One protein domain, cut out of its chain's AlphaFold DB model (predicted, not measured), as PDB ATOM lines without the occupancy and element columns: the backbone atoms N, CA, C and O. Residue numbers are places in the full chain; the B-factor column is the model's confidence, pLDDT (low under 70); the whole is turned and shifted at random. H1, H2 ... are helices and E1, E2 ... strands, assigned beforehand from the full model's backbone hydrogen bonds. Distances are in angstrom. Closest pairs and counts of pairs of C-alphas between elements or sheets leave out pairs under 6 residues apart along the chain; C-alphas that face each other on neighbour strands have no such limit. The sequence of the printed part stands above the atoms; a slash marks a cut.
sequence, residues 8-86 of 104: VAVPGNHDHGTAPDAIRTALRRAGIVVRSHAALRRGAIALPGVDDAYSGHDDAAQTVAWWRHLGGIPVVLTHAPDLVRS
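What this domain is: This is residues 8 to 86 of the 104 residues of an uncharacterized protein of Sphingomonas sp. TDK1 (UniProt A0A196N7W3). A two-stranded hairpin, E2 and E3, with the longest helix, H3, packed on both of its strands makes one part of this domain; at the other end of the long axis lies a looser part of two helices, H1 and H2, and the short strand E1, which is paired with the first printed residues. After H3 the backbone folds back along E3 in a long stretch with no named element, residues 71 to 82, pairing with E3 at residues 73 to 74 and 77 to 78, and the printed part ends in the short H4, away from the other named elements. The printed part has 79 residues, with four named helices and three named strands in the order H1, H2, E1, E2, E3, H3, H4, and the class is mixed, helices and strands. The one sheet, order E2 - E3, is antiparallel. The whole is compact, with a radius of gyration of the C-alphas of 12.4 A, and only just flat, with spans of 33 by 30 by 17 A.

Where its parts are: H1 is residues 13 to 16, and its first C-alpha stands at (15.300, -42.062, -33.386). H2, residues 20 to 29, is 14.3 A long from first to last C-alpha. E1 is residues 32 to 34. E2, residues 38 to 42, is 13.6 A long, and E3, residues 45 to 50, is 15.9 A long, from C-alpha 45 at (30.091, -20.889, -28.144). H3, residues 60 to 70, is 15.2 A long. H4, residues 83 to 86, ends with C-alpha 86 at (18.816, -30.002, -45.953).

How they stand to each other: Residues 8 to 9 pair with residues 33 to 34 of E1, parallel; E1 pairs with no named strand. H1 and H2 are close but not clearly touching, the closest C-alphas being those of Asp 15 and Ile 23, 6.9 A apart. H2 and E1 have 4 pairs of C-alphas within 8 A, the closest those of Arg 24 and Val 34, 6.5 A apart. E1 and E2 are apart. E2 and E3 form a hairpin, antiparallel at 159 degrees between their directions; N 47 and O 40, 2.7 A, and N 42 and O 45, 2.8 A, are within hydrogen-bond range. H3 has 10 pairs of C-alphas within 8 A with each of these strands: the closest are Ala 38 of E2 and Thr 63, 5.3 A, and Val 50 of E3 and Ala 60, 5.8 A. Residues 45 to 46 of E3 pair with residues 73 to 74, and residues 49 to 50 with residues 77 to 78, both parallel. H3 and H4 are only just apart, with 8.5 A between their closest C-alphas. In H2 and H3 every O i to N i+4 pair is within hydrogen-bond range; H1 and H4 are too short for such a pair, and their single O i to N i+3 pair is within range in H4 but not in H1.

The domain as a whole: The two C-alphas farthest apart, those of Thr 18 and Ala 44, are 35.2 A apart. The printed part has no cut. The link from H3 to H4, 12 residues, is long; that from E3 to H3 is short, and the others are tight. The mean pLDDT of the printed part is 82.4, and residues 81 to 86 are under 70.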
ATOM      1  N   VAL A   8      25.786 -32.185 -23.045       81.88
ATOM      2  CA  VAL A   8      24.622 -31.742 -23.827       81.88
ATOM      3  C   VAL A   8      24.264 -32.865 -24.794       81.88
ATOM      4  O   VAL A   8      25.162 -33.416 -25.425       81.88
ATOM      5  N   ALA A   9      22.983 -33.210 -24.884       85.06
ATOM      6  CA  ALA A   9      22.489 -34.258 -25.770       85.06
ATOM      7  C   ALA A   9      21.239 -33.791 -26.527       85.06
ATOM      8  O   ALA A   9      20.432 -33.024 -25.991       85.06
ATOM      9  N   VAL A  10      21.091 -34.288 -27.752       85.94
ATOM     10  CA  VAL A  10      19.859 -34.239 -28.547       85.94
ATOM     11  C   VAL A  10      19.313 -35.669 -28.633       85.94
ATOM     12  O   VAL A  10      20.128 -36.586 -28.764       85.94
ATOM     13  N   PRO A  11      17.997 -35.890 -28.489       84.06
ATOM     14  CA  PRO A  11      17.417 -37.214 -28.670       84.06
ATOM     15  C   PRO A  11      17.617 -37.738 -30.094       84.06
ATOM     16  O   PRO A  11      17.734 -36.974 -31.052       84.06
ATOM     17  N   GLY A  12      17.660 -39.061 -30.206       83.12
ATOM     18  CA  GLY A  12      17.699 -39.775 -31.469       83.12
ATOM     19  C   GLY A  12      16.444 -40.589 -31.759       83.12
ATOM     20  O   GLY A  12      15.582 -40.780 -30.902       83.12
ATOM     21  N   ASN A  13      16.375 -41.159 -32.962       80.12
ATOM     22  CA  ASN A  13      15.300 -42.062 -33.386       80.12
ATOM     23  C   ASN A  13      15.055 -43.226 -32.402       80.12
ATOM     24  O   ASN A  13      13.910 -43.587 -32.143       80.12
ATOM     25  N   HIS A  14      16.114 -43.805 -31.824       82.88
ATOM     26  CA  HIS A  14      15.998 -44.876 -30.825       82.88
ATOM     27  C   HIS A  14      15.467 -44.384 -29.473       82.88
ATOM     28  O   HIS A  14      14.826 -45.153 -28.755       82.88
ATOM     29  N   ASP A  15      15.688 -43.115 -29.131       78.62
ATOM     30  CA  ASP A  15      15.150 -42.532 -27.903       78.62
ATOM     31  C   ASP A  15      13.650 -42.262 -28.054       78.62
ATOM     32  O   ASP A  15      12.871 -42.565 -27.151       78.62
ATOM     33  N   HIS A  16      13.234 -41.758 -29.222       80.94
ATOM     34  CA  HIS A  16      11.821 -41.548 -29.560       80.94
ATOM     35  C   HIS A  16      11.056 -42.861 -29.732       80.94
ATOM     36  O   HIS A  16       9.919 -42.970 -29.287       80.94
ATOM     37  N   GLY A  17      11.686 -43.878 -30.325       73.44
ATOM     38  CA  GLY A  17      11.085 -45.197 -30.548       73.44
ATOM     39  C   GLY A  17      10.973 -46.082 -29.301       73.44
ATOM     40  O   GLY A  17      10.545 -47.228 -29.420       73.44
ATOM     41  N   THR A  18      11.386 -45.598 -28.125       84.25
ATOM     42  CA  THR A  18      11.364 -46.366 -26.871       84.25
ATOM     43  C   THR A  18      10.600 -45.633 -25.764       84.25
ATOM     44  O   THR A  18       9.374 -45.668 -25.731       84.25
ATOM     45  N   ALA A  19      11.305 -44.994 -24.830       85.19
ATOM     46  CA  ALA A  19      10.740 -44.306 -23.673       85.19
ATOM     47  C   ALA A  19      11.417 -42.934 -23.508       85.19
ATOM     48  O   ALA A  19      12.229 -42.748 -22.590       85.19
ATOM     49  N   PRO A  20      11.106 -41.963 -24.386       83.00
ATOM     50  CA  PRO A  20      11.845 -40.703 -24.479       83.00
ATOM     51  C   PRO A  20      11.859 -39.925 -23.157       83.00
ATOM     52  O   PRO A  20      12.884 -39.354 -22.781       83.00
ATOM     53  N   ASP A  21      10.771 -39.960 -22.387       87.12
ATOM     54  CA  ASP A  21      10.692 -39.285 -21.087       87.12
ATOM     55  C   ASP A  21      11.556 -39.943 -20.007       87.12
ATOM     56  O   ASP A  21      12.202 -39.256 -19.204       87.12
ATOM     57  N   ALA A  22      11.621 -41.276 -19.999       86.38
ATOM     58  CA  ALA A  22      12.474 -42.019 -19.077       86.38
ATOM     59  C   ALA A  22      13.955 -41.753 -19.385       86.38
ATOM     60  O   ALA A  22      14.744 -41.498 -18.470       86.38
ATOM     61  N   ILE A  23      14.309 -41.714 -20.672       86.31
ATOM     62  CA  ILE A  23      15.658 -41.397 -21.153       86.31
ATOM     63  C   ILE A  23      16.035 -39.960 -20.779       86.31
ATOM     64  O   ILE A  23      17.066 -39.739 -20.138       86.31
ATOM     65  N   ARG A  24      15.167 -38.976 -21.061       86.88
ATOM     66  CA  ARG A  24      15.366 -37.573 -20.649       86.88
ATOM     67  C   ARG A  24      15.572 -37.457 -19.141       86.88
ATOM     68  O   ARG A  24      16.464 -36.737 -18.690       86.88
ATOM     69  N   THR A  25      14.777 -38.178 -18.356       87.62
ATOM     70  CA  THR A  25      14.872 -38.174 -16.892       87.62
ATOM     71  C   THR A  25      16.202 -38.752 -16.412       87.62
ATOM     72  O   THR A  25      16.861 -38.147 -15.561       87.62
ATOM     73  N   ALA A  26      16.635 -39.883 -16.970       86.69
ATOM     74  CA  ALA A  26      17.909 -40.509 -16.633       86.69
ATOM     75  C   ALA A  26      19.103 -39.602 -16.981       86.69
ATOM     76  O   ALA A  26      19.979 -39.385 -16.142       86.69
ATOM     77  N   LEU A  27      19.097 -38.995 -18.172       85.62
ATOM     78  CA  LEU A  27      20.136 -38.060 -18.614       85.62
ATOM     79  C   LEU A  27      20.209 -36.826 -17.705       85.62
ATOM     80  O   LEU A  27      21.293 -36.438 -17.265       85.62
ATOM     81  N   ARG A  28      19.060 -36.252 -17.326       86.00
ATOM     82  CA  ARG A  28      19.016 -35.114 -16.395       86.00
ATOM     83  C   ARG A  28      19.578 -35.465 -15.020       86.00
ATOM     84  O   ARG A  28      20.334 -34.673 -14.464       86.00
ATOM     85  N   ARG A  29      19.266 -36.653 -14.486       85.56
ATOM     86  CA  ARG A  29      19.840 -37.143 -13.215       85.56
ATOM     87  C   ARG A  29      21.360 -37.316 -13.285       85.56
ATOM     88  O   ARG A  29      22.031 -37.144 -12.274       85.56
ATOM     89  N   ALA A  30      21.904 -37.594 -14.468       83.88
ATOM     90  CA  ALA A  30      23.345 -37.669 -14.710       83.88
ATOM     91  C   ALA A  30      24.017 -36.295 -14.934       83.88
ATOM     92  O   ALA A  30      25.218 -36.241 -15.203       83.88
ATOM     93  N   GLY A  31      23.276 -35.183 -14.837       80.62
ATOM     94  CA  GLY A  31      23.799 -33.835 -15.083       80.62
ATOM     95  C   GLY A  31      23.966 -33.497 -16.569       80.62
ATOM     96  O   GLY A  31      24.749 -32.613 -16.922       80.62
ATOM     97  N   ILE A  32      23.256 -34.205 -17.451       82.44
ATOM     98  CA  ILE A  32      23.249 -33.960 -18.895       82.44
ATOM     99  C   ILE A  32      22.050 -33.077 -19.239       82.44
ATOM    100  O   ILE A  32      20.908 -33.354 -18.866       82.44
ATOM    101  N   VAL A  33      22.312 -31.996 -19.968       81.12
ATOM    102  CA  VAL A  33      21.276 -31.104 -20.484       81.12
ATOM    103  C   VAL A  33      20.763 -31.674 -21.801       81.12
ATOM    104  O   VAL A  33      21.474 -31.664 -22.802       81.12
ATOM    105  N   VAL A  34      19.520 -32.147 -21.810       79.25
ATOM    106  CA  VAL A  34      18.850 -32.581 -23.042       79.25
ATOM    107  C   VAL A  34      18.133 -31.387 -23.665       79.25
ATOM    108  O   VAL A  34      17.348 -30.720 -22.984       79.25
ATOM    109  N   ARG A  35      18.408 -31.091 -24.938       75.69
ATOM    110  CA  ARG A  35      17.760 -30.007 -25.691       75.69
ATOM    111  C   ARG A  35      17.149 -30.562 -26.971       75.69
ATOM    112  O   ARG A  35      17.846 -31.197 -27.745       75.69
ATOM    113  N   SER A  36      15.875 -30.259 -27.184       75.81
ATOM    114  CA  SER A  36      15.198 -30.415 -28.472       75.81
ATOM    115  C   SER A  36      14.860 -29.009 -28.951       75.81
ATOM    116  O   SER A  36      14.253 -28.249 -28.196       75.81
ATOM    117  N   HIS A  37      15.318 -28.641 -30.143       72.25
ATOM    118  CA  HIS A  37      15.014 -27.364 -30.810       72.25
ATOM    119  C   HIS A  37      15.418 -26.097 -30.053       72.25
ATOM    120  O   HIS A  37      14.804 -25.045 -30.196       72.25
ATOM    121  N   ALA A  38      16.462 -26.180 -29.233       76.50
ATOM    122  CA  ALA A  38      16.900 -25.084 -28.378       76.50
ATOM    123  C   ALA A  38      18.419 -24.911 -28.440       76.50
ATOM    124  O   ALA A  38      19.153 -25.834 -28.790       76.50
ATOM    125  N   ALA A  39      18.899 -23.728 -28.054       79.94
ATOM    126  CA  ALA A  39      20.322 -23.418 -27.985       79.94
ATOM    127  C   ALA A  39      20.778 -23.180 -26.539       79.94
ATOM    128  O   ALA A  39      20.074 -22.568 -25.737       79.94
ATOM    129  N   LEU A  40      21.979 -23.657 -26.208       86.88
ATOM    130  CA  LEU A  40      22.681 -23.335 -24.962       86.88
ATOM    131  C   LEU A  40      23.944 -22.545 -25.284       86.88
ATOM    132  O   LEU A  40      24.682 -22.930 -26.180       86.88
ATOM    133  N   ARG A  41      24.260 -21.498 -24.521       88.38
ATOM    134  CA  ARG A  41      25.513 -20.755 -24.687       88.38
ATOM    135  C   ARG A  41      26.466 -21.040 -23.536       88.38
ATOM    136  O   ARG A  41      26.083 -20.968 -22.372       88.38
ATOM    137  N   ARG A  42      27.716 -21.357 -23.873       87.75
ATOM    138  CA  ARG A  42      28.835 -21.527 -22.939       87.75
ATOM    139  C   ARG A  42      29.981 -20.633 -23.404       87.75
ATOM    140  O   ARG A  42      30.671 -20.937 -24.374       87.75
ATOM    141  N   GLY A  43      30.148 -19.490 -22.738       88.69
ATOM    142  CA  GLY A  43      31.100 -18.462 -23.162       88.69
ATOM    143  C   GLY A  43      30.754 -17.902 -24.546       88.69
ATOM    144  O   GLY A  43      29.649 -17.402 -24.764       88.69
ATOM    145  N   ALA A  44      31.694 -17.979 -25.487       91.00
ATOM    146  CA  ALA A  44      31.498 -17.523 -26.864       91.00
ATOM    147  C   ALA A  44      30.761 -18.538 -27.757       91.00
ATOM    148  O   ALA A  44      30.302 -18.161 -28.834       91.00
ATOM    149  N   ILE A  45      30.643 -19.800 -27.331       90.69
ATOM    150  CA  ILE A  45      30.091 -20.889 -28.144       90.69
ATOM    151  C   ILE A  45      28.607 -21.073 -27.830       90.69
ATOM    152  O   ILE A  45      28.215 -21.173 -26.665       90.69
ATOM    153  N   ALA A  46      27.791 -21.157 -28.876       91.00
ATOM    154  CA  ALA A  46      26.404 -21.587 -28.810       91.00
ATOM    155  C   ALA A  46      26.283 -23.033 -29.305       91.00
ATOM    156  O   ALA A  46      26.890 -23.409 -30.303       91.00
ATOM    157  N   LEU A  47      25.471 -23.827 -28.616       89.75
ATOM    158  CA  LEU A  47      25.191 -25.236 -28.871       89.75
ATOM    159  C   LEU A  47      23.701 -25.402 -29.218       89.75
ATOM    160  O   LEU A  47      22.920 -25.811 -28.353       89.75
ATOM    161  N   PRO A  48      23.265 -24.993 -30.424       88.44
ATOM    162  CA  PRO A  48      21.949 -25.338 -30.952       88.44
ATOM    163  C   PRO A  48      21.814 -26.853 -31.147       88.44
ATOM    164  O   PRO A  48      22.637 -27.465 -31.826       88.44
ATOM    165  N   GLY A  49      20.776 -27.443 -30.557       88.31
ATOM    166  CA  GLY A  49      20.425 -28.849 -30.725       88.31
ATOM    167  C   GLY A  49      19.225 -29.016 -31.650       88.31
ATOM    168  O   GLY A  49      18.137 -28.540 -31.324       88.31
ATOM    169  N   VAL A  50      19.425 -29.702 -32.773       85.50
ATOM    170  CA  VAL A  50      18.358 -30.145 -33.673       85.50
ATOM    171  C   VAL A  50      18.108 -31.624 -33.416       85.50
ATOM    172  O   VAL A  50      19.046 -32.416 -33.393       85.50
ATOM    173  N   ASP A  51      16.853 -31.978 -33.190       85.50
ATOM    174  CA  ASP A  51      16.445 -33.354 -32.914       85.50
ATOM    175  C   ASP A  51      16.533 -34.232 -34.185       85.50
ATOM    176  O   ASP A  51      17.081 -33.827 -35.218       85.50
ATOM    177  N   ASP A  52      16.051 -35.463 -34.091       80.88
ATOM    178  CA  ASP A  52      16.163 -36.469 -35.138       80.88
ATOM    179  C   ASP A  52      15.237 -36.236 -36.346       80.88
ATOM    180  O   ASP A  52      14.014 -36.323 -36.244       80.88
ATOM    181  N   ALA A  53      15.837 -36.053 -37.524       79.12
ATOM    182  CA  ALA A  53      15.099 -35.930 -38.781       79.12
ATOM    183  C   ALA A  53      14.632 -37.278 -39.348       79.12
ATOM    184  O   ALA A  53      13.691 -37.323 -40.136       79.12
ATOM    185  N   TYR A  54      15.266 -38.393 -38.962       78.00
ATOM    186  CA  TYR A  54      14.894 -39.714 -39.475       78.00
ATOM    187  C   TYR A  54      13.473 -40.112 -39.050       78.00
ATOM    188  O   TYR A  54      12.715 -40.663 -39.843       78.00
ATOM    189  N   SER A  55      13.103 -39.799 -37.810       78.50
ATOM    190  CA  SER A  55      11.767 -40.011 -37.250       78.50
ATOM    191  C   SER A  55      10.866 -38.769 -37.321       78.50
ATOM    192  O   SER A  55       9.769 -38.797 -36.771       78.50
ATOM    193  N   GLY A  56      11.293 -37.708 -38.020       82.31
ATOM    194  CA  GLY A  56      10.493 -36.501 -38.266       82.31
ATOM    195  C   GLY A  56      10.317 -35.584 -37.054       82.31
ATOM    196  O   GLY A  56       9.351 -34.829 -36.993       82.31
ATOM    197  N   HIS A  57      11.225 -35.664 -36.083       82.31
ATOM    198  CA  HIS A  57      11.199 -34.831 -34.886       82.31
ATOM    199  C   HIS A  57      12.056 -33.579 -35.024       82.31
ATOM    200  O   HIS A  57      12.157 -32.846 -34.054       82.31
ATOM    201  N   ASP A  58      12.692 -33.313 -36.165       81.69
ATOM    202  CA  ASP A  58      13.561 -32.158 -36.345       81.69
ATOM    203  C   ASP A  58      12.794 -30.837 -36.546       81.69
ATOM    204  O   ASP A  58      11.744 -30.766 -37.173       81.69
ATOM    205  N   ASP A  59      13.369 -29.746 -36.035       84.56
ATOM    206  CA  ASP A  59      12.917 -28.375 -36.310       84.56
ATOM    207  C   ASP A  59      14.146 -27.459 -36.341       84.56
ATOM    208  O   ASP A  59      14.555 -26.830 -35.353       84.56
ATOM    209  N   ALA A  60      14.816 -27.459 -37.493       82.62
ATOM    210  CA  ALA A  60      16.011 -26.658 -37.713       82.62
ATOM    211  C   ALA A  60      15.702 -25.152 -37.709       82.62
ATOM    212  O   ALA A  60      16.521 -24.358 -37.242       82.62
ATOM    213  N   ALA A  61      14.526 -24.749 -38.199       83.56
ATOM    214  CA  ALA A  61      14.135 -23.346 -38.301       83.56
ATOM    215  C   ALA A  61      13.966 -22.712 -36.914       83.56
ATOM    216  O   ALA A  61      14.562 -21.667 -36.631       83.56
ATOM    217  N   GLN A  62      13.235 -23.382 -36.020       83.94
ATOM    218  CA  GLN A  62      13.081 -22.965 -34.629       83.94
ATOM    219  C   GLN A  62      14.429 -22.931 -33.907       83.94
ATOM    220  O   GLN A  62      14.736 -21.968 -33.202       83.94
ATOM    221  N   THR A  63      15.282 -23.928 -34.146       84.25
ATOM    222  CA  THR A  63      16.623 -23.978 -33.550       84.25
ATOM    223  C   THR A  63      17.480 -22.773 -33.962       84.25
ATOM    224  O   THR A  63      18.162 -22.173 -33.125       84.25
ATOM    225  N   VAL A  64      17.434 -22.373 -35.239       85.31
ATOM    226  CA  VAL A  64      18.137 -21.177 -35.736       85.31
ATOM    227  C   VAL A  64      17.577 -19.910 -35.114       85.31
ATOM    228  O   VAL A  64      18.359 -19.035 -34.742       85.31
ATOM    229  N   ALA A  65      16.255 -19.799 -34.986       85.81
ATOM    230  CA  ALA A  65      15.626 -18.649 -34.345       85.81
ATOM    231  C   ALA A  65      16.111 -18.493 -32.892       85.81
ATOM    232  O   ALA A  65      16.558 -17.411 -32.504       85.81
ATOM    233  N   TRP A  66      16.143 -19.591 -32.131       85.56
ATOM    234  CA  TRP A  66      16.684 -19.611 -30.771       85.56
ATOM    235  C   TRP A  66      18.157 -19.226 -30.709       85.56
ATOM    236  O   TRP A  66      18.545 -18.398 -29.884       85.56
ATOM    237  N   TRP A  67      18.992 -19.797 -31.580       88.00
ATOM    238  CA  TRP A  67      20.411 -19.450 -31.613       88.00
ATOM    239  C   TRP A  67      20.626 -17.973 -31.953       88.00
ATOM    240  O   TRP A  67      21.407 -17.309 -31.276       88.00
ATOM    241  N   ARG A  68      19.916 -17.433 -32.950       88.88
ATOM    242  CA  ARG A  68      20.019 -16.013 -33.318       88.88
ATOM    243  C   ARG A  68      19.649 -15.092 -32.161       88.88
ATOM    244  O   ARG A  68      20.306 -14.073 -31.983       88.88
ATOM    245  N   HIS A  69      18.646 -15.466 -31.368       90.12
ATOM    246  CA  HIS A  69      18.278 -14.723 -30.166       90.12
ATOM    247  C   HIS A  69      19.358 -14.804 -29.070       90.12
ATOM    248  O   HIS A  69      19.650 -13.812 -28.410       90.12
ATOM    249  N   LEU A  70      19.990 -15.968 -28.899       90.38
ATOM    250  CA  LEU A  70      21.006 -16.211 -27.866       90.38
ATOM    251  C   LEU A  70      22.399 -15.634 -28.206       90.38
ATOM    252  O   LEU A  70      23.181 -15.277 -27.313       90.38
ATOM    253  N   GLY A  71      22.725 -15.568 -29.499       89.50
ATOM    254  CA  GLY A  71      24.033 -15.179 -30.023       89.50
ATOM    255  C   GLY A  71      25.150 -16.194 -29.738       89.50
ATOM    256  O   GLY A  71      24.949 -17.225 -29.096       89.50
ATOM    257  N   GLY A  72      26.363 -15.885 -30.206       91.50
ATOM    258  CA  GLY A  72      27.549 -16.746 -30.079       91.50
ATOM    259  C   GLY A  72      27.867 -17.551 -31.343       91.50
ATOM    260  O   GLY A  72      27.074 -17.607 -32.283       91.50
ATOM    261  N   ILE A  73      29.052 -18.160 -31.367       90.38
ATOM    262  CA  ILE A  73      29.558 -18.964 -32.486       90.38
ATOM    263  C   ILE A  73      28.870 -20.337 -32.447       90.38
ATOM    264  O   ILE A  73      28.998 -21.028 -31.435       90.38
ATOM    265  N   PRO A  74      28.137 -20.748 -33.495       88.19
ATOM    266  CA  PRO A  74      27.331 -21.961 -33.454       88.19
ATOM    267  C   PRO A  74      28.177 -23.223 -33.655       88.19
ATOM    268  O   PRO A  74      28.948 -23.323 -34.608       88.19
ATOM    269  N   VAL A  75      27.945 -24.225 -32.810       88.25
ATOM    270  CA  VAL A  75      28.306 -25.628 -33.040       88.25
ATOM    271  C   VAL A  75      27.021 -26.444 -32.933       88.25
ATOM    272  O   VAL A  75      26.484 -26.622 -31.842       88.25
ATOM    273  N   VAL A  76      26.487 -26.876 -34.078       85.94
ATOM    274  CA  VAL A  76      25.189 -27.563 -34.156       85.94
ATOM    275  C   VAL A  76      25.338 -29.025 -33.740       85.94
ATOM    276  O   VAL A  76      26.205 -29.731 -34.253       85.94
ATOM    277  N   LEU A  77      24.468 -29.475 -32.836       86.81
ATOM    278  CA  LEU A  77      24.312 -30.876 -32.453       86.81
ATOM    279  C   LEU A  77      23.070 -31.433 -33.147       86.81
ATOM    280  O   LEU A  77      22.018 -30.797 -33.114       86.81
ATOM    281  N   THR A  78      23.182 -32.599 -33.776       83.88
ATOM    282  CA  THR A  78      22.056 -33.247 -34.453       83.88
ATOM    283  C   THR A  78      22.218 -34.759 -34.466       83.88
ATOM    284  O   THR A  78      23.340 -35.257 -34.555       83.88
ATOM    285  N   HIS A  79      21.096 -35.473 -34.373       83.75
ATOM    286  CA  HIS A  79      21.038 -36.922 -34.588       83.75
ATOM    287  C   HIS A  79      20.727 -37.283 -36.052       83.75
ATOM    288  O   HIS A  79      20.690 -38.454 -36.414       83.75
ATOM    289  N   ALA A  80      20.558 -36.282 -36.924       73.81
ATOM    290  CA  ALA A  80      20.394 -36.478 -38.357       73.81
ATOM    291  C   ALA A  80      21.768 -36.479 -39.061       73.81
ATOM    292  O   ALA A  80      22.456 -35.452 -39.055       73.81
ATOM    293  N   PRO A  81      22.178 -37.581 -39.717       63.09
ATOM    294  CA  PRO A  81      23.513 -37.699 -40.313       63.09
ATOM    295  C   PRO A  81      23.801 -36.678 -41.431       63.09
ATOM    296  O   PRO A  81      24.963 -36.366 -41.675       63.09
ATOM    297  N   ASP A  82      22.767 -36.113 -42.070       61.94
ATOM    298  CA  ASP A  82      22.884 -35.208 -43.226       61.94
ATOM    299  C   ASP A  82      22.196 -33.836 -43.040       61.94
ATOM    300  O   ASP A  82      21.895 -33.159 -44.025       61.94
ATOM    301  N   LEU A  83      21.994 -33.354 -41.804       57.28
ATOM    302  CA  LEU A  83      21.311 -32.067 -41.539       57.28
ATOM    303  C   LEU A  83      21.908 -30.870 -42.314       57.28
ATOM    304  O   LEU A  83      21.223 -29.900 -42.638       57.28
ATOM    305  N   VAL A  84      23.203 -30.922 -42.632       59.41
ATOM    306  CA  VAL A  84      23.890 -29.845 -43.355       59.41
ATOM    307  C   VAL A  84      23.465 -29.750 -44.828       59.41
ATOM    308  O   VAL A  84      23.583 -28.682 -45.421       59.41
ATOM    309  N   ARG A  85      22.952 -30.831 -45.429       58.47
ATOM    310  CA  ARG A  85      22.471 -30.824 -46.823       58.47
ATOM    311  C   ARG A  85      21.072 -30.227 -46.964       58.47
ATOM    312  O   ARG A  85      20.776 -29.646 -48.002       58.47
ATOM    313  N   SER A  86      20.229 -30.399 -45.951       56.22
ATOM    314  CA  SER A  86      18.816 -30.002 -45.953       56.22
ATOM    315  C   SER A  86      18.533 -28.711 -45.175       56.22
ATOM    316  O   SER A  86      17.430 -28.177 -45.259       56.22
TER     317      SER A  86